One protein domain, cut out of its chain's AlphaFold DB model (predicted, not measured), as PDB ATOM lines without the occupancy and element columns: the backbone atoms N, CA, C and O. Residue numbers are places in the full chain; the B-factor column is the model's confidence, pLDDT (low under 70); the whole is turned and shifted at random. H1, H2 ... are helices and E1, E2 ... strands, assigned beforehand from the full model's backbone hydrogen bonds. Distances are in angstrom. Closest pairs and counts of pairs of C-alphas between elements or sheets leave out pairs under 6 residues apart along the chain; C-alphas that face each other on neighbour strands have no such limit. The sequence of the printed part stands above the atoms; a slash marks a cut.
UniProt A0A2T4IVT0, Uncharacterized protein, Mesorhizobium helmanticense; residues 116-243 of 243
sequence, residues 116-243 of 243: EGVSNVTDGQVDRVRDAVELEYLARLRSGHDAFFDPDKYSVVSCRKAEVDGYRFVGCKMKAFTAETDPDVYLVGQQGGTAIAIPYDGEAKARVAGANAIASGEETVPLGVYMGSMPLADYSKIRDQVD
ATOM      1  N   GLU A 116      31.547 -23.369 -11.732       83.69
ATOM      2  CA  GLU A 116      32.488 -24.477 -11.963       83.69
ATOM      3  C   GLU A 116      33.543 -24.167 -13.038       83.69
ATOM      4  O   GLU A 116      34.685 -24.616 -12.936       83.69
ATOM      5  N   GLY A 117      33.174 -23.359 -14.037       87.12
ATOM      6  CA  GLY A 117      34.042 -22.966 -15.139       87.12
ATOM      7  C   GLY A 117      35.046 -21.879 -14.767       87.12
ATOM      8  O   GLY A 117      36.067 -21.763 -15.427       87.12
ATOM      9  N   VAL A 118      34.806 -21.108 -13.703       88.31
ATOM     10  CA  VAL A 118      35.734 -20.058 -13.226       88.31
ATOM     11  C   VAL A 118      36.514 -20.459 -11.973       88.31
ATOM     12  O   VAL A 118      37.494 -19.809 -11.629       88.31
ATOM     13  N   SER A 119      36.102 -21.533 -11.293       83.75
ATOM     14  CA  SER A 119      36.772 -22.058 -10.090       83.75
ATOM     15  C   SER A 119      37.809 -23.144 -10.390       83.75
ATOM     16  O   SER A 119      38.717 -23.355  -9.594       83.75
ATOM     17  N   ASN A 120      37.716 -23.814 -11.543       84.12
ATOM     18  CA  ASN A 120      38.628 -24.889 -11.949       84.12
ATOM     19  C   ASN A 120      39.463 -24.488 -13.171       84.12
ATOM     20  O   ASN A 120      39.478 -25.193 -14.185       84.12
ATOM     21  N   VAL A 121      40.109 -23.326 -13.093       92.19
ATOM     22  CA  VAL A 121      40.954 -22.784 -14.160       92.19
ATOM     23  C   VAL A 121      42.416 -23.120 -13.881       92.19
ATOM     24  O   VAL A 121      42.913 -22.932 -12.774       92.19
ATOM     25  N   THR A 122      43.118 -23.611 -14.897       93.69
ATOM     26  CA  THR A 122      44.545 -23.955 -14.817       93.69
ATOM     27  C   THR A 122      45.439 -22.774 -15.194       93.69
ATOM     28  O   THR A 122      45.046 -21.930 -15.996       93.69
ATOM     29  N   ASP A 123      46.684 -22.749 -14.704       94.44
ATOM     30  CA  ASP A 123      47.662 -21.712 -15.076       94.44
ATOM     31  C   ASP A 123      47.855 -21.603 -16.596       94.44
ATOM     32  O   ASP A 123      47.919 -20.498 -17.128       94.44
ATOM     33  N   GLY A 124      47.859 -22.736 -17.309       94.88
ATOM     34  CA  GLY A 124      47.966 -22.753 -18.769       94.88
ATOM     35  C   GLY A 124      46.771 -22.109 -19.479       94.88
ATOM     36  O   GLY A 124      46.945 -21.487 -20.523       94.88
ATOM     37  N   GLN A 125      45.561 -22.207 -18.918       94.94
ATOM     38  CA  GLN A 125      44.385 -21.505 -19.448       94.94
ATOM     39  C   GLN A 125      44.468 -19.998 -19.177       94.94
ATOM     40  O   GLN A 125      44.128 -19.208 -20.053       94.94
ATOM     41  N   VAL A 126      44.968 -19.597 -18.002       95.88
ATOM     42  CA  VAL A 126      45.204 -18.180 -17.677       95.88
ATOM     43  C   VAL A 126      46.245 -17.571 -18.613       95.88
ATOM     44  O   VAL A 126      46.027 -16.480 -19.132       95.88
ATOM     45  N   ASP A 127      47.349 -18.278 -18.867       94.75
ATOM     46  CA  ASP A 127      48.397 -17.811 -19.778       94.75
ATOM     47  C   ASP A 127      47.880 -17.680 -21.217       94.75
ATOM     48  O   ASP A 127      48.128 -16.660 -21.851       94.75
ATOM     49  N   ARG A 128      47.060 -18.627 -21.695       93.62
ATOM     50  CA  ARG A 128      46.399 -18.509 -23.008       93.62
ATOM     51  C   ARG A 128      45.515 -17.271 -23.119       93.62
ATOM     52  O   ARG A 128      45.576 -16.576 -24.127       93.62
ATOM     53  N   VAL A 129      44.697 -16.984 -22.101       94.75
ATOM     54  CA  VAL A 129      43.866 -15.769 -22.107       94.75
ATOM     55  C   VAL A 129      44.738 -14.518 -22.075       94.75
ATOM     56  O   VAL A 129      44.493 -13.608 -22.860       94.75
ATOM     57  N   ARG A 130      45.772 -14.476 -21.224       95.38
ATOM     58  CA  ARG A 130      46.705 -13.340 -21.160       95.38
ATOM     59  C   ARG A 130      47.325 -13.056 -22.523       95.38
ATOM     60  O   ARG A 130      47.237 -11.927 -22.994       95.38
ATOM     61  N   ASP A 131      47.915 -14.071 -23.139       93.44
ATOM     62  CA  ASP A 131      48.647 -13.918 -24.394       93.44
ATOM     63  C   ASP A 131      47.700 -13.502 -25.531       93.44
ATOM     64  O   ASP A 131      48.048 -12.647 -26.346       93.44
ATOM     65  N   ALA A 132      46.471 -14.030 -25.549       93.56
ATOM     66  CA  ALA A 132      45.470 -13.644 -26.538       93.56
ATOM     67  C   ALA A 132      45.024 -12.180 -26.394       93.56
ATOM     68  O   ALA A 132      44.975 -11.458 -27.392       93.56
ATOM     69  N   VAL A 133      44.726 -11.726 -25.168       92.75
ATOM     70  CA  VAL A 133      44.347 -10.325 -24.905       92.75
ATOM     71  C   VAL A 133      45.512  -9.392 -25.247       92.75
ATOM     72  O   VAL A 133      45.312  -8.382 -25.919       92.75
ATOM     73  N   GLU A 134      46.739  -9.744 -24.855       93.12
ATOM     74  CA  GLU A 134      47.933  -8.949 -25.157       93.12
ATOM     75  C   GLU A 134      48.145  -8.784 -26.668       93.12
ATOM     76  O   GLU A 134      48.366  -7.671 -27.154       93.12
ATOM     77  N   LEU A 135      48.034  -9.877 -27.426       91.88
ATOM     78  CA  LEU A 135      48.205  -9.866 -28.877       91.88
ATOM     79  C   LEU A 135      47.115  -9.059 -29.592       91.88
ATOM     80  O   LEU A 135      47.440  -8.303 -30.508       91.88
ATOM     81  N   GLU A 136      45.858  -9.167 -29.163       90.75
ATOM     82  CA  GLU A 136      44.759  -8.342 -29.683       90.75
ATOM     83  C   GLU A 136      45.025  -6.851 -29.432       90.75
ATOM     84  O   GLU A 136      44.900  -6.033 -30.346       90.75
ATOM     85  N   TYR A 137      45.454  -6.486 -28.221       91.62
ATOM     86  CA  TYR A 137      45.758  -5.097 -27.864       91.62
ATOM     87  C   TYR A 137      46.911  -4.554 -28.706       91.62
ATOM     88  O   TYR A 137      46.826  -3.446 -29.239       91.62
ATOM     89  N   LEU A 138      47.970  -5.348 -28.891       91.00
ATOM     90  CA  LEU A 138      49.091  -4.992 -29.759       91.00
ATOM     91  C   LEU A 138      48.654  -4.831 -31.218       91.00
ATOM     92  O   LEU A 138      49.112  -3.908 -31.892       91.00
ATOM     93  N   ALA A 139      47.787  -5.711 -31.720       88.88
ATOM     94  CA  ALA A 139      47.273  -5.633 -33.083       88.88
ATOM     95  C   ALA A 139      46.434  -4.363 -33.291       88.88
ATOM     96  O   ALA A 139      46.662  -3.631 -34.258       88.88
ATOM     97  N   ARG A 140      45.527  -4.052 -32.357       89.19
ATOM     98  CA  ARG A 140      44.710  -2.834 -32.399       89.19
ATOM     99  C   ARG A 140      45.556  -1.572 -32.303       89.19
ATOM    100  O   ARG A 140      45.385  -0.691 -33.145       89.19
ATOM    101  N   LEU A 141      46.516  -1.530 -31.376       89.81
ATOM    102  CA  LEU A 141      47.463  -0.418 -31.231       89.81
ATOM    103  C   LEU A 141      48.242  -0.167 -32.520       89.81
ATOM    104  O   LEU A 141      48.300   0.956 -33.002       89.81
ATOM    105  N   ARG A 142      48.775  -1.220 -33.146       88.12
ATOM    106  CA  ARG A 142      49.511  -1.094 -34.415       88.12
ATOM    107  C   ARG A 142      48.633  -0.681 -35.591       88.12
ATOM    108  O   ARG A 142      49.143  -0.088 -36.535       88.12
ATOM    109  N   SER A 143      47.345  -1.018 -35.561       85.56
ATOM    110  CA  SER A 143      46.415  -0.660 -36.634       85.56
ATOM    111  C   SER A 143      46.079   0.835 -36.659       85.56
ATOM    112  O   SER A 143      45.790   1.371 -37.725       85.56
ATOM    113  N   GLY A 144      46.099   1.505 -35.498       79.00
ATOM    114  CA  GLY A 144      45.758   2.926 -35.360       79.00
ATOM    115  C   GLY A 144      44.313   3.285 -35.737       79.00
ATOM    116  O   GLY A 144      44.010   4.454 -35.961       79.00
ATOM    117  N   HIS A 145      43.412   2.303 -35.848       76.75
ATOM    118  CA  HIS A 145      42.022   2.526 -36.267       76.75
ATOM    119  C   HIS A 145      41.059   2.857 -35.116       76.75
ATOM    120  O   HIS A 145      39.933   3.281 -35.372       76.75
ATOM    121  N   ASP A 146      41.484   2.673 -33.866       78.44
ATOM    122  CA  ASP A 146      40.689   2.950 -32.670       78.44
ATOM    123  C   ASP A 146      41.365   4.068 -31.868       78.44
ATOM    124  O   ASP A 146      42.537   3.967 -31.518       78.44
ATOM    125  N   ALA A 147      40.616   5.133 -31.567       81.06
ATOM    126  CA  ALA A 147      41.112   6.305 -30.847       81.06
ATOM    127  C   ALA A 147      41.636   5.983 -29.435       81.06
ATOM    128  O   ALA A 147      42.426   6.746 -28.884       81.06
ATOM    129  N   PHE A 148      41.196   4.877 -28.827       84.56
ATOM    130  CA  PHE A 148      41.780   4.401 -27.575       84.56
ATOM    131  C   PHE A 148      43.159   3.769 -27.790       84.56
ATOM    132  O   PHE A 148      44.072   3.994 -26.995       84.56
ATOM    133  N   PHE A 149      43.313   3.019 -28.880       86.81
ATOM    134  CA  PHE A 149      44.538   2.339 -29.289       86.81
ATOM    135  C   PHE A 149      45.386   3.246 -30.187       86.81
ATOM    136  O   PHE A 149      45.705   2.898 -31.322       86.81
ATOM    137  N   ASP A 150      45.723   4.425 -29.670       87.69
ATOM    138  CA  ASP A 150      46.487   5.444 -30.385       87.69
ATOM    139  C   ASP A 150      48.001   5.119 -30.364       87.69
ATOM    140  O   ASP A 150      48.625   5.232 -29.298       87.69
ATOM    141  N   PRO A 151      48.610   4.728 -31.505       87.88
ATOM    142  CA  PRO A 151      50.034   4.398 -31.582       87.88
ATOM    143  C   PRO A 151      50.958   5.611 -31.430       87.88
ATOM    144  O   PRO A 151      52.140   5.429 -31.138       87.88
ATOM    145  N   ASP A 152      50.452   6.836 -31.606       87.25
ATOM    146  CA  ASP A 152      51.231   8.053 -31.356       87.25
ATOM    147  C   ASP A 152      51.308   8.350 -29.852       87.25
ATOM    148  O   ASP A 152      52.252   8.988 -29.373       87.25
ATOM    149  N   LYS A 153      50.325   7.862 -29.087       87.00
ATOM    150  CA  LYS A 153      50.248   8.041 -27.637       87.00
ATOM    151  C   LYS A 153      50.878   6.894 -26.861       87.00
ATOM    152  O   LYS A 153      51.557   7.165 -25.875       87.00
ATOM    153  N   TYR A 154      50.641   5.644 -27.256       91.81
ATOM    154  CA  TYR A 154      51.101   4.452 -26.541       91.81
ATOM    155  C   TYR A 154      52.015   3.585 -27.402       91.81
ATOM    156  O   TYR A 154      51.849   3.482 -28.610       91.81
ATOM    157  N   SER A 155      52.981   2.921 -26.764       88.19
ATOM    158  CA  SER A 155      53.998   2.117 -27.468       88.19
ATOM    159  C   SER A 155      54.145   0.696 -26.931       88.19
ATOM    160  O   SER A 155      54.745  -0.150 -27.592       88.19
ATOM    161  N   VAL A 156      53.598   0.420 -25.745       90.56
ATOM    162  CA  VAL A 156      53.731  -0.867 -25.059       90.56
ATOM    163  C   VAL A 156      52.365  -1.324 -24.565       90.56
ATOM    164  O   VAL A 156      51.588  -0.517 -24.061       90.56
ATOM    165  N   VAL A 157      52.105  -2.624 -24.665       93.00
ATOM    166  CA  VAL A 157      51.011  -3.310 -23.972       93.00
ATOM    167  C   VAL A 157      51.633  -4.141 -22.855       93.00
ATOM    168  O   VAL A 157      52.689  -4.737 -23.045       93.00
ATOM    169  N   SER A 158      51.018  -4.138 -21.677       92.81
ATOM    170  CA  SER A 158      51.455  -4.924 -20.524       92.81
ATOM    171  C   SER A 158      50.252  -5.636 -19.935       92.81
ATOM    172  O   SER A 158      49.325  -4.977 -19.464       92.81
ATOM    173  N   CYS A 159      50.307  -6.965 -19.901       94.81
ATOM    174  CA  CYS A 159      49.272  -7.800 -19.312       94.81
ATOM    175  C   CYS A 159      49.800  -8.555 -18.089       94.81
ATOM    176  O   CYS A 159      50.893  -9.125 -18.108       94.81
ATOM    177  N   ARG A 160      49.019  -8.576 -17.009       95.75
ATOM    178  CA  ARG A 160      49.338  -9.274 -15.759       95.75
ATOM    179  C   ARG A 160      48.229 -10.240 -15.396       95.75
ATOM    180  O   ARG A 160      47.063  -9.994 -15.685       95.75
ATOM    181  N   LYS A 161      48.607 -11.342 -14.749       95.62
ATOM    182  CA  LYS A 161      47.671 -12.318 -14.189       95.62
ATOM    183  C   LYS A 161      47.666 -12.233 -12.669       95.62
ATOM    184  O   LYS A 161      48.728 -12.078 -12.072       95.62
ATOM    185  N   ALA A 162      46.497 -12.397 -12.066       93.88
ATOM    186  CA  ALA A 162      46.323 -12.426 -10.619       93.88
ATOM    187  C   ALA A 162      45.345 -13.528 -10.202       93.88
ATOM    188  O   ALA A 162      44.487 -13.948 -10.980       93.88
ATOM    189  N   GLU A 163      45.468 -13.982  -8.957       92.31
ATOM    190  CA  GLU A 163      44.441 -14.771  -8.279       92.31
ATOM    191  C   GLU A 163      43.877 -13.934  -7.130       92.31
ATOM    192  O   GLU A 163      44.631 -13.492  -6.262       92.31
ATOM    193  N   VAL A 164      42.566 -13.700  -7.129       85.94
ATOM    194  CA  VAL A 164      41.872 -12.941  -6.081       85.94
ATOM    195  C   VAL A 164      40.660 -13.738  -5.635       85.94
ATOM    196  O   VAL A 164      39.822 -14.113  -6.451       85.94
ATOM    197  N   ASP A 165      40.595 -14.030  -4.336       83.81
ATOM    198  CA  ASP A 165      39.520 -14.806  -3.706       83.81
ATOM    199  C   ASP A 165      39.233 -16.154  -4.409       83.81
ATOM    200  O   ASP A 165      38.094 -16.609  -4.477       83.81
ATOM    201  N   GLY A 166      40.281 -16.800  -4.938       82.94
ATOM    202  CA  GLY A 166      40.199 -18.084  -5.648       82.94
ATOM    203  C   GLY A 166      39.797 -17.986  -7.126       82.94
ATOM    204  O   GLY A 166      39.673 -19.015  -7.787       82.94
ATOM    205  N   TYR A 167      39.619 -16.776  -7.660       89.44
ATOM    206  CA  TYR A 167      39.322 -16.526  -9.072       89.44
ATOM    207  C   TYR A 167      40.549 -15.991  -9.801       89.44
ATOM    208  O   TYR A 167      41.334 -15.220  -9.249       89.44
ATOM    209  N   ARG A 168      40.718 -16.399 -11.060       94.06
ATOM    210  CA  ARG A 168      41.865 -16.021 -11.890       94.06
ATOM    211  C   ARG A 168      41.502 -14.878 -12.826       94.06
ATOM    212  O   ARG A 168      40.544 -14.985 -13.585       94.06
ATOM    213  N   PHE A 169      42.303 -13.823 -12.807       94.19
ATOM    214  CA  PHE A 169      42.096 -12.618 -13.603       94.19
ATOM    215  C   PHE A 169      43.303 -12.324 -14.483       94.19
ATOM    216  O   PHE A 169      44.439 -12.664 -14.144       94.19
ATOM    217  N   VAL A 170      43.039 -11.645 -15.593       95.94
ATOM    218  CA  VAL A 170      44.026 -11.009 -16.461       95.94
ATOM    219  C   VAL A 170      43.657  -9.535 -16.564       95.94
ATOM    220  O   VAL A 170      42.521  -9.223 -16.899       95.94
ATOM    221  N   GLY A 171      44.597  -8.637 -16.288       95.06
ATOM    222  CA  GLY A 171      44.452  -7.207 -16.561       95.06
ATOM    223  C   GLY A 171      45.458  -6.762 -17.607       95.06
ATOM    224  O   GLY A 171      46.621  -7.164 -17.544       95.06
ATOM    225  N   CYS A 172      45.021  -5.951 -18.565       93.69
ATOM    226  CA  CYS A 172      45.856  -5.460 -19.656       93.69
ATOM    227  C   CYS A 172      45.752  -3.947 -19.787       93.69
ATOM    228  O   CYS A 172      44.660  -3.388 -19.786       93.69
ATOM    229  N   LYS A 173      46.895  -3.283 -19.955       92.88
ATOM    230  CA  LYS A 173      46.966  -1.830 -20.140       92.88
ATOM    231  C   LYS A 173      47.995  -1.425 -21.173       92.88
ATOM    232  O   LYS A 173      48.921  -2.177 -21.486       92.88
ATOM    233  N   MET A 174      47.849  -0.202 -21.663       93.00
ATOM    234  CA  MET A 174      48.787   0.425 -22.584       93.00
ATOM    235  C   MET A 174      49.643   1.457 -21.864       93.00
ATOM    236  O   MET A 174      49.164   2.191 -21.001       93.00
ATOM    237  N   LYS A 175      50.921   1.520 -22.236       90.62
ATOM    238  CA  LYS A 175      51.913   2.410 -21.633       90.62
ATOM    239  C   LYS A 175      52.695   3.195 -22.676       90.62
ATOM    240  O   LYS A 175      52.977   2.738 -23.788       90.62
ATOM    241  N   ALA A 176      53.106   4.374 -22.244       88.56
ATOM    242  CA  ALA A 176      54.101   5.238 -22.842       88.56
ATOM    243  C   ALA A 176      54.969   5.834 -21.734       88.56
ATOM    244  O   ALA A 176      54.682   5.684 -20.550       88.56
ATOM    245  N   PHE A 177      56.011   6.571 -22.112       75.25
ATOM    246  CA  PHE A 177      56.859   7.245 -21.130       75.25
ATOM    247  C   PHE A 177      56.096   8.286 -20.286       75.25
ATOM    248  O   PHE A 177      56.468   8.551 -19.148       75.25
ATOM    249  N   THR A 178      55.028   8.876 -20.832       79.44
ATOM    250  CA  THR A 178      54.277   9.983 -20.216       79.44
ATOM    251  C   THR A 178      52.821   9.651 -19.885       79.44
ATOM    252  O   THR A 178      52.133  10.493 -19.311       79.44
ATOM    253  N   ALA A 179      52.328   8.468 -20.258       84.31
ATOM    254  CA  ALA A 179      50.919   8.112 -20.132       84.31
ATOM    255  C   ALA A 179      50.731   6.604 -19.960       84.31
ATOM    256  O   ALA A 179      51.473   5.802 -20.520       84.31
ATOM    257  N   GLU A 180      49.690   6.234 -19.229       89.44
ATOM    258  CA  GLU A 180      49.308   4.853 -18.970       89.44
ATOM    259  C   GLU A 180      47.783   4.779 -18.862       89.44
ATOM    260  O   GLU A 180      47.159   5.732 -18.390       89.44
ATOM    261  N   THR A 181      47.183   3.697 -19.358       87.56
ATOM    262  CA  THR A 181      45.750   3.435 -19.162       87.56
ATOM    263  C   THR A 181      45.521   2.692 -17.852       87.56
ATOM    264  O   THR A 181      46.397   1.953 -17.397       87.56
ATOM    265  N   ASP A 182      44.320   2.823 -17.291       88.25
ATOM    266  CA  ASP A 182      43.824   1.822 -16.346       88.25
ATOM    267  C   ASP A 182      43.795   0.433 -17.036       88.25
ATOM    268  O   ASP A 182      43.723   0.356 -18.274       88.25
ATOM    269  N   PRO A 183      43.940  -0.669 -16.275       89.56
ATOM    270  CA  PRO A 183      43.890  -2.009 -16.838       89.56
ATOM    271  C   PRO A 183      42.451  -2.437 -17.130       89.56
ATOM    272  O   PRO A 183      41.617  -2.455 -16.230       89.56
ATOM    273  N   ASP A 184      42.206  -2.872 -18.365       91.62
ATOM    274  CA  ASP A 184      40.999  -3.610 -18.732       91.62
ATOM    275  C   ASP A 184      41.094  -5.029 -18.142       91.62
ATOM    276  O   ASP A 184      42.066  -5.755 -18.393       91.62
ATOM    277  N   VAL A 185      40.101  -5.433 -17.349       92.69
ATOM    278  CA  VAL A 185      40.106  -6.670 -16.562       92.69
ATOM    279  C   VAL A 185      39.222  -7.746 -17.187       92.69
ATOM    280  O   VAL A 185      38.044  -7.547 -17.495       92.69
ATOM    281  N   TYR A 186      39.780  -8.951 -17.272       94.25
ATOM    282  CA  TYR A 186      39.124 -10.167 -17.726       94.25
ATOM    283  C   TYR A 186      39.171 -11.229 -16.625       94.25
ATOM    284  O   TYR A 186      40.238 -11.575 -16.118       94.25
ATOM    285  N   LEU A 187      38.013 -11.785 -16.276       94.12
ATOM    286  CA  LEU A 187      37.923 -13.034 -15.524       94.12
ATOM    287  C   LEU A 187      38.233 -14.192 -16.477       94.12
ATOM    288  O   LEU A 187      37.729 -14.245 -17.601       94.12
ATOM    289  N   VAL A 188      39.056 -15.134 -16.034       95.12
ATOM    290  CA  VAL A 188      39.361 -16.336 -16.807       95.12
ATOM    291  C   VAL A 188      38.363 -17.422 -16.438       95.12
ATOM    292  O   VAL A 188      38.146 -17.713 -15.263       95.12
ATOM    293  N   GLY A 189      37.758 -18.028 -17.453       94.50
ATOM    294  CA  GLY A 189      36.905 -19.199 -17.314       94.50
ATOM    295  C   GLY A 189      37.354 -20.339 -18.217       94.50
ATOM    296  O   GLY A 189      38.284 -20.213 -19.016       94.50
ATOM    297  N   GLN A 190      36.657 -21.463 -18.109       93.94
ATOM    298  CA  GLN A 190      36.797 -22.582 -19.019       93.94
ATOM    299  C   GLN A 190      35.481 -23.321 -19.241       93.94
ATOM    300  O   GLN A 190      34.615 -23.379 -18.364       93.94
ATOM    301  N   GLN A 191      35.357 -23.925 -20.419       90.94
ATOM    302  CA  GLN A 191      34.273 -24.843 -20.745       90.94
ATOM    303  C   GLN A 191      34.816 -25.975 -21.612       90.94
ATOM    304  O   GLN A 191      35.422 -25.736 -22.654       90.94
ATOM    305  N   GLY A 192      34.626 -27.220 -21.169       86.56
ATOM    306  CA  GLY A 192      35.118 -28.392 -21.899       86.56
ATOM    307  C   GLY A 192      36.640 -28.394 -22.113       86.56
ATOM    308  O   GLY A 192      37.101 -28.917 -23.120       86.56
ATOM    309  N   GLY A 193      37.414 -27.784 -21.203       86.19
ATOM    310  CA  GLY A 193      38.870 -27.643 -21.316       86.19
ATOM    311  C   GLY A 193      39.341 -26.417 -22.108       86.19
ATOM    312  O   GLY A 193      40.502 -26.025 -21.977       86.19
ATOM    313  N   THR A 194      38.459 -25.762 -22.861       91.56
ATOM    314  CA  THR A 194      38.771 -24.536 -23.610       91.56
ATOM    315  C   THR A 194      38.846 -23.338 -22.668       91.56
ATOM    316  O   THR A 194      37.932 -23.138 -21.871       91.56
ATOM    317  N   ALA A 195      39.917 -22.545 -22.764       94.44
ATOM    318  CA  ALA A 195      40.073 -21.290 -22.026       94.44
ATOM    319  C   ALA A 195      39.155 -20.203 -22.600       94.44
ATOM    320  O   ALA A 195      39.014 -20.101 -23.817       94.44
ATOM    321  N   ILE A 196      38.535 -19.402 -21.736       94.75
ATOM    322  CA  ILE A 196      37.524 -18.409 -22.112       94.75
ATOM    323  C   ILE A 196      37.824 -17.097 -21.392       94.75
ATOM    324  O   ILE A 196      38.060 -17.085 -20.182       94.75
ATOM    325  N   ALA A 197      37.803 -15.996 -22.139       95.12
ATOM    326  CA  ALA A 197      37.977 -14.653 -21.604       95.12
ATOM    327  C   ALA A 197      36.607 -14.042 -21.282       95.12
ATOM    328  O   ALA A 197      35.739 -13.958 -22.146       95.12
ATOM    329  N   ILE A 198      36.396 -13.606 -20.041       92.94
ATOM    330  CA  ILE A 198      35.137 -13.001 -19.592       92.94
ATOM    331  C   ILE A 198      35.422 -11.536 -19.239       92.94
ATOM    332  O   ILE A 198      36.028 -11.285 -18.196       92.94
ATOM    333  N   PRO A 199      35.015 -10.556 -20.066       91.06
ATOM    334  CA  PRO A 199      35.209  -9.139 -19.763       91.06
ATOM    335  C   PRO A 199      34.523  -8.771 -18.440       91.06
ATOM    336  O   PRO A 199      33.305  -8.935 -18.298       91.06
ATOM    337  N   TYR A 200      35.302  -8.322 -17.457       86.88
ATOM    338  CA  TYR A 200      34.835  -8.144 -16.082       86.88
ATOM    339  C   TYR A 200      34.290  -6.733 -15.845       86.88
ATOM    340  O   TYR A 200      33.151  -6.577 -15.394       86.88
ATOM    341  N   ASP A 201      35.066  -5.708 -16.196       82.00
ATOM    342  CA  ASP A 201      34.676  -4.308 -16.029       82.00
ATOM    343  C   ASP A 201      33.968  -3.723 -17.269       82.00
ATOM    344  O   ASP A 201      33.789  -4.373 -18.303       82.00
ATOM    345  N   GLY A 202      33.489  -2.483 -17.136       75.00
ATOM    346  CA  GLY A 202      32.779  -1.787 -18.209       75.00
ATOM    347  C   GLY A 202      33.666  -1.383 -19.389       75.00
ATOM    348  O   GLY A 202      33.161  -1.288 -20.509       75.00
ATOM    349  N   GLU A 203      34.960  -1.167 -19.161       82.56
ATOM    350  CA  GLU A 203      35.924  -0.761 -20.183       82.56
ATOM    351  C   GLU A 203      36.266  -1.967 -21.067       82.56
ATOM    352  O   GLU A 203      35.995  -1.931 -22.270       82.56
ATOM    353  N   ALA A 204      36.656  -3.093 -20.466       85.75
ATOM    354  CA  ALA A 204      36.901  -4.366 -21.133       85.75
ATOM    355  C   ALA A 204      35.688  -4.819 -21.963       85.75
ATOM    356  O   ALA A 204      35.832  -5.235 -23.117       85.75
ATOM    357  N   LYS A 205      34.467  -4.688 -21.416       83.62
ATOM    358  CA  LYS A 205      33.214  -4.987 -22.139       83.62
ATOM    359  C   LYS A 205      33.027  -4.106 -23.369       83.62
ATOM    360  O   LYS A 205      32.613  -4.601 -24.416       83.62
ATOM    361  N   ALA A 206      33.336  -2.815 -23.265       82.88
ATOM    362  CA  ALA A 206      33.245  -1.902 -24.396       82.88
ATOM    363  C   ALA A 206      34.267  -2.248 -25.494       82.88
ATOM    364  O   ALA A 206      33.931  -2.161 -26.676       82.88
ATOM    365  N   ARG A 207      35.482  -2.696 -25.133       84.50
ATOM    366  CA  ARG A 207      36.544  -3.051 -26.099       84.50
ATOM    367  C   ARG A 207      36.188  -4.227 -26.994       84.50
ATOM    368  O   ARG A 207      36.584  -4.252 -28.161       84.50
ATOM    369  N   VAL A 208      35.443  -5.189 -26.464       83.50
ATOM    370  CA  VAL A 208      35.064  -6.408 -27.192       83.50
ATOM    371  C   VAL A 208      33.595  -6.423 -27.615       83.50
ATOM    372  O   VAL A 208      33.075  -7.460 -28.020       83.50
ATOM    373  N   ALA A 209      32.912  -5.278 -27.544       80.94
ATOM    374  CA  ALA A 209      31.513  -5.174 -27.931       80.94
ATOM    375  C   ALA A 209      31.302  -5.637 -29.387       80.94
ATOM    376  O   ALA A 209      31.923  -5.125 -30.318       80.94
ATOM    377  N   GLY A 210      30.408  -6.611 -29.579       75.12
ATOM    378  CA  GLY A 210      30.110  -7.197 -30.891       75.12
ATOM    379  C   GLY A 210      31.074  -8.296 -31.351       75.12
ATOM    380  O   GLY A 210      30.842  -8.879 -32.408       75.12
ATOM    381  N   ALA A 211      32.114  -8.610 -30.572       82.31
ATOM    382  CA  ALA A 211      32.971  -9.769 -30.792       82.31
ATOM    383  C   ALA A 211      32.489 -10.976 -29.972       82.31
ATOM    384  O   ALA A 211      31.949 -10.830 -28.876       82.31
ATOM    385  N   ASN A 212      32.728 -12.179 -30.490       85.56
ATOM    386  CA  ASN A 212      32.477 -13.449 -29.796       85.56
ATOM    387  C   ASN A 212      33.773 -14.190 -29.415       85.56
ATOM    388  O   ASN A 212      33.729 -15.219 -28.744       85.56
ATOM    389  N   ALA A 213      34.927 -13.671 -29.833       88.81
ATOM    390  CA  ALA A 213      36.246 -14.179 -29.500       88.81
ATOM    391  C   ALA A 213      37.287 -13.053 -29.562       88.81
ATOM    392  O   ALA A 213      37.088 -12.046 -30.244       88.81
ATOM    393  N   ILE A 214      38.405 -13.264 -28.877       87.56
ATOM    394  CA  ILE A 214      39.648 -12.511 -29.031       87.56
ATOM    395  C   ILE A 214      40.523 -13.297 -30.008       87.56
ATOM    396  O   ILE A 214      40.772 -14.489 -29.793       87.56
ATOM    397  N   ALA A 215      40.939 -12.665 -31.105       74.81
ATOM    398  CA  ALA A 215      41.674 -13.332 -32.172       74.81
ATOM    399  C   ALA A 215      43.164 -12.992 -32.091       74.81
ATOM    400  O   ALA A 215      43.583 -11.894 -32.439       74.81
ATOM    401  N   SER A 216      43.988 -13.957 -31.682       64.25
ATOM    402  CA  SER A 216      45.437 -13.787 -31.621       64.25
ATOM    403  C   SER A 216      46.141 -14.708 -32.617       64.25
ATOM    404  O   SER A 216      46.495 -15.843 -32.304       64.25
ATOM    405  N   GLY A 217      46.371 -14.220 -33.838       65.75
ATOM    406  CA  GLY A 217      47.107 -14.980 -34.853       65.75
ATOM    407  C   GLY A 217      46.409 -16.292 -35.240       65.75
ATOM    408  O   GLY A 217      45.337 -16.257 -35.838       65.75
ATOM    409  N   GLU A 218      47.034 -17.436 -34.938       62.00
ATOM    410  CA  GLU A 218      46.540 -18.781 -35.296       62.00
ATOM    411  C   GLU A 218      45.560 -19.385 -34.270       62.00
ATOM    412  O   GLU A 218      44.886 -20.366 -34.584       62.00
ATOM    413  N   GLU A 219      45.447 -18.810 -33.066       70.12
ATOM    414  CA  GLU A 219      44.558 -19.296 -32.002       70.12
ATOM    415  C   GLU A 219      43.548 -18.212 -31.597       70.12
ATOM    416  O   GLU A 219      43.862 -17.022 -31.522       70.12
ATOM    417  N   THR A 220      42.305 -18.626 -31.353       85.25
ATOM    418  CA  THR A 220      41.220 -17.748 -30.909       85.25
ATOM    419  C   THR A 220      40.761 -18.159 -29.517       85.25
ATOM    420  O   THR A 220      40.552 -19.339 -29.233       85.25
ATOM    421  N   VAL A 221      40.584 -17.172 -28.639       93.00
ATOM    422  CA  VAL A 221      40.024 -17.371 -27.299       93.00
ATOM    423  C   VAL A 221      38.568 -16.910 -27.322       93.00
ATOM    424  O   VAL A 221      38.321 -15.726 -27.554       93.00
ATOM    425  N   PRO A 222      37.584 -17.797 -27.092       92.81
ATOM    426  CA  PRO A 222      36.187 -17.398 -27.014       92.81
ATOM    427  C   PRO A 222      35.954 -16.377 -25.902       92.81
ATOM    428  O   PRO A 222      36.564 -16.447 -24.830       92.81
ATOM    429  N   LEU A 223      35.028 -15.458 -26.154       92.88
ATOM    430  CA  LEU A 223      34.526 -14.547 -25.140       92.88
ATOM    431  C   LEU A 223      33.324 -15.178 -24.431       92.88
ATOM    432  O   LEU A 223      32.505 -15.865 -25.047       92.88
ATOM    433  N   GLY A 224      33.218 -14.945 -23.127       90.12
ATOM    434  CA  GLY A 224      32.157 -15.502 -22.299       90.12
ATOM    435  C   GLY A 224      31.434 -14.476 -21.441       90.12
ATOM    436  O   GLY A 224      31.897 -13.354 -21.246       90.12
ATOM    437  N   VAL A 225      30.302 -14.909 -20.891       87.00
ATOM    438  CA  VAL A 225      29.559 -14.214 -19.839       87.00
ATOM    439  C   VAL A 225      29.475 -15.121 -18.616       87.00
ATOM    440  O   VAL A 225      29.117 -16.297 -18.710       87.00
ATOM    441  N   TYR A 226      29.827 -14.584 -17.451       82.38
ATOM    442  CA  TYR A 226      29.712 -15.332 -16.208       82.38
ATOM    443  C   TYR A 226      28.253 -15.383 -15.741       82.38
ATOM    444  O   TYR A 226      27.616 -14.355 -15.509       82.38
ATOM    445  N   MET A 227      27.750 -16.603 -15.585       73.62
ATOM    446  CA  MET A 227      26.460 -16.948 -15.011       73.62
ATOM    447  C   MET A 227      26.635 -17.324 -13.538       73.62
ATOM    448  O   MET A 227      26.686 -18.496 -13.150       73.62
ATOM    449  N   GLY A 228      26.745 -16.296 -12.709       62.78
ATOM    450  CA  GLY A 228      26.617 -16.375 -11.265       62.78
ATOM    451  C   GLY A 228      26.250 -15.002 -10.711       62.78
ATOM    452  O   GLY A 228      26.354 -13.990 -11.408       62.78
ATOM    453  N   SER A 229      25.890 -14.930  -9.430       55.09
ATOM    454  CA  SER A 229      26.187 -13.708  -8.686       55.09
ATOM    455  C   SER A 229      27.685 -13.473  -8.870       55.09
ATOM    456  O   SER A 229      28.462 -14.373  -8.537       55.09
ATOM    457  N   MET A 230      28.071 -12.361  -9.519       47.75
ATOM    458  CA  MET A 230      29.476 -12.066  -9.835       47.75
ATOM    459  C   MET A 230      30.353 -12.427  -8.634       47.75
ATOM    460  O   MET A 230      29.953 -12.125  -7.502       47.75
ATOM    461  N   PRO A 231      31.493 -13.107  -8.831       46.03
ATOM    462  CA  PRO A 231      32.298 -13.502  -7.700       46.03
ATOM    463  C   PRO A 231      32.725 -12.287  -6.875       46.03
ATOM    464  O   PRO A 231      33.037 -11.230  -7.413       46.03
ATOM    465  N   LEU A 232      32.692 -12.482  -5.556       50.66
ATOM    466  CA  LEU A 232      32.689 -11.524  -4.444       50.66
ATOM    467  C   LEU A 232      34.016 -10.762  -4.231       50.66
ATOM    468  O   LEU A 232      34.299 -10.338  -3.111       50.66
ATOM    469  N   ALA A 233      34.845 -10.615  -5.263       57.59
ATOM    470  CA  ALA A 233      36.110  -9.903  -5.164       57.59
ATOM    471  C   ALA A 233      35.892  -8.416  -5.468       57.59
ATOM    472  O   ALA A 233      35.403  -8.031  -6.533       57.59
ATOM    473  N   ASP A 234      36.245  -7.573  -4.501       69.56
ATOM    474  CA  ASP A 234      36.211  -6.121  -4.650       69.56
ATOM    475  C   ASP A 234      37.065  -5.707  -5.859       69.56
ATOM    476  O   ASP A 234      38.251  -6.037  -5.927       69.56
ATOM    477  N   TYR A 235      36.462  -4.986  -6.809       75.62
ATOM    478  CA  TYR A 235      37.136  -4.554  -8.033       75.62
ATOM    479  C   TYR A 235      38.429  -3.787  -7.749       75.62
ATOM    480  O   TYR A 235      39.403  -3.965  -8.473       75.62
ATOM    481  N   SER A 236      38.476  -3.003  -6.669       78.50
ATOM    482  CA  SER A 236      39.697  -2.295  -6.272       78.50
ATOM    483  C   SER A 236      40.849  -3.259  -5.968       78.50
ATOM    484  O   SER A 236      41.953  -3.070  -6.468       78.50
ATOM    485  N   LYS A 237      40.574  -4.359  -5.255       80.56
ATOM    486  CA  LYS A 237      41.568  -5.404  -4.965       80.56
ATOM    487  C   LYS A 237      42.028  -6.124  -6.222       80.56
ATOM    488  O   LYS A 237      43.196  -6.486  -6.308       80.56
ATOM    489  N   ILE A 238      41.117  -6.369  -7.164       83.69
ATOM    490  CA  ILE A 238      41.473  -6.989  -8.443       83.69
ATOM    491  C   ILE A 238      42.402  -6.051  -9.202       83.69
ATOM    492  O   ILE A 238      43.491  -6.468  -9.591       83.69
ATOM    493  N   ARG A 239      41.994  -4.786  -9.349       82.19
ATOM    494  CA  ARG A 239      42.743  -3.766 -10.076       82.19
ATOM    495  C   ARG A 239      44.157  -3.628  -9.528       82.19
ATOM    496  O   ARG A 239      45.092  -3.759 -10.299       82.19
ATOM    497  N   ASP A 240      44.321  -3.503  -8.212       85.88
ATOM    498  CA  ASP A 240      45.638  -3.371  -7.569       85.88
ATOM    499  C   ASP A 240      46.582  -4.564  -7.824       85.88
ATOM    500  O   ASP A 240      47.800  -4.414  -7.761       85.88
ATOM    501  N   GLN A 241      46.042  -5.758  -8.093       88.44
ATOM    502  CA  GLN A 241      46.831  -6.970  -8.352       88.44
ATOM    503  C   GLN A 241      47.178  -7.159  -9.835       88.44
ATOM    504  O   GLN A 241      48.118  -7.890 -10.153       88.44
ATOM    505  N   VAL A 242      46.407  -6.549 -10.741       85.94
ATOM    506  CA  VAL A 242      46.614  -6.654 -12.196       85.94
ATOM    507  C   VAL A 242      47.171  -5.378 -12.834       85.94
ATOM    508  O   VAL A 242      47.544  -5.403 -14.008       85.94
ATOM    509  N   ASP A 243      47.274  -4.290 -12.070       80.56
ATOM    510  CA  ASP A 243      48.060  -3.097 -12.400       80.56
ATOM    511  C   ASP A 243      49.576  -3.401 -12.387       80.56
ATOM    512  O   ASP A 243      50.045  -4.270 -11.619       80.56
TER     513      ASP A 243
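This is residues 116 to 243 of the 243 residues of an uncharacterized protein of Mesorhizobium helmanticense (UniProt A0A2T4IVT0). A strongly twisted sheet of four strands, E1 to E4, curls round one long helix, H2; the small hairpin of E5 and E6 packs on H2 as well, next to E4. The short helix H4 covers part of the sheet's other face, making three layers, while H3 sits beside the strands. The printed part has 128 residues, with elements in the order H1 H2 E1 E2 E3 E4 H3 E5 E6 E7 H4; the larger sheet, E1 - E2 - E3 - E4, is antiparallel. The class is mixed, helices and strands; the whole is compact, with a radius of gyration of the C-alphas of 13.9 A, and spans 42 by 32 by 24 A.

H1, residues 116 to 119, is on the sheet of E1, residues 156 to 164, E2, residues 167 to 175, E3, residues 184 to 191, and E4, residues 194 to 199, at a height of 5.2 A over none of the strands. H2, residues 123 to 143, is on this sheet too; its closest C-alphas to E1 are those of Glu 134 and Cys 159, 6.1 A, and to E4 those of Gln 125 and Ala 195, 5.0 A. The four strands form a meander, each the antiparallel neighbour of the one before. Within hydrogen-bond range are N 160 and O 171 of the hairpin E1 and E2, 2.8 A; N 186 and O 170 of E2 and E3, 2.8 A; and N 187 and O 198 of E3 and E4, 2.8 A. H3, residues 202 to 207, stands at the sheet's level, with a height of 1.9 A. E5, residues 213 to 216, and E6, residues 219 to 222, form an antiparallel hairpin, with N 214 and O 221 2.8 A apart; the closest C-alphas of H2 and E5 are those of Ala 132 and Ser 216, 5.1 A. E6 runs on into E7, residues 224 to 227, at 30 degrees; E7 pairs with no named strand. H4, residues 235 to 242, is on the opposite face from H2, at a height of 8.3 A; its closest C-alpha to E2 is Val 242, 4.9 A from that of Gly 171. In H2, H3 and H4 every O i to N i+4 pair is within hydrogen-bond range; H1 is too short for one.

H1 begins at C-alpha 116, (32.488, -24.477, -11.963). H2 measures 30.2 A, E1 25.4 A, E2 26.0 A, E3 22.4 A and E4 16.3 A. H4 ends at C-alpha 242, (46.614, -6.654, -12.196).

The two C-alphas farthest apart are those of Thr 178 and Gly 192, 42.9 A. The printed part has no cut; the one long link, residues 144 to 155, joins H2 to E1. Mean pLDDT of the printed part is 85.8, and residues 216 to 218 and 228 to 234 are under 70.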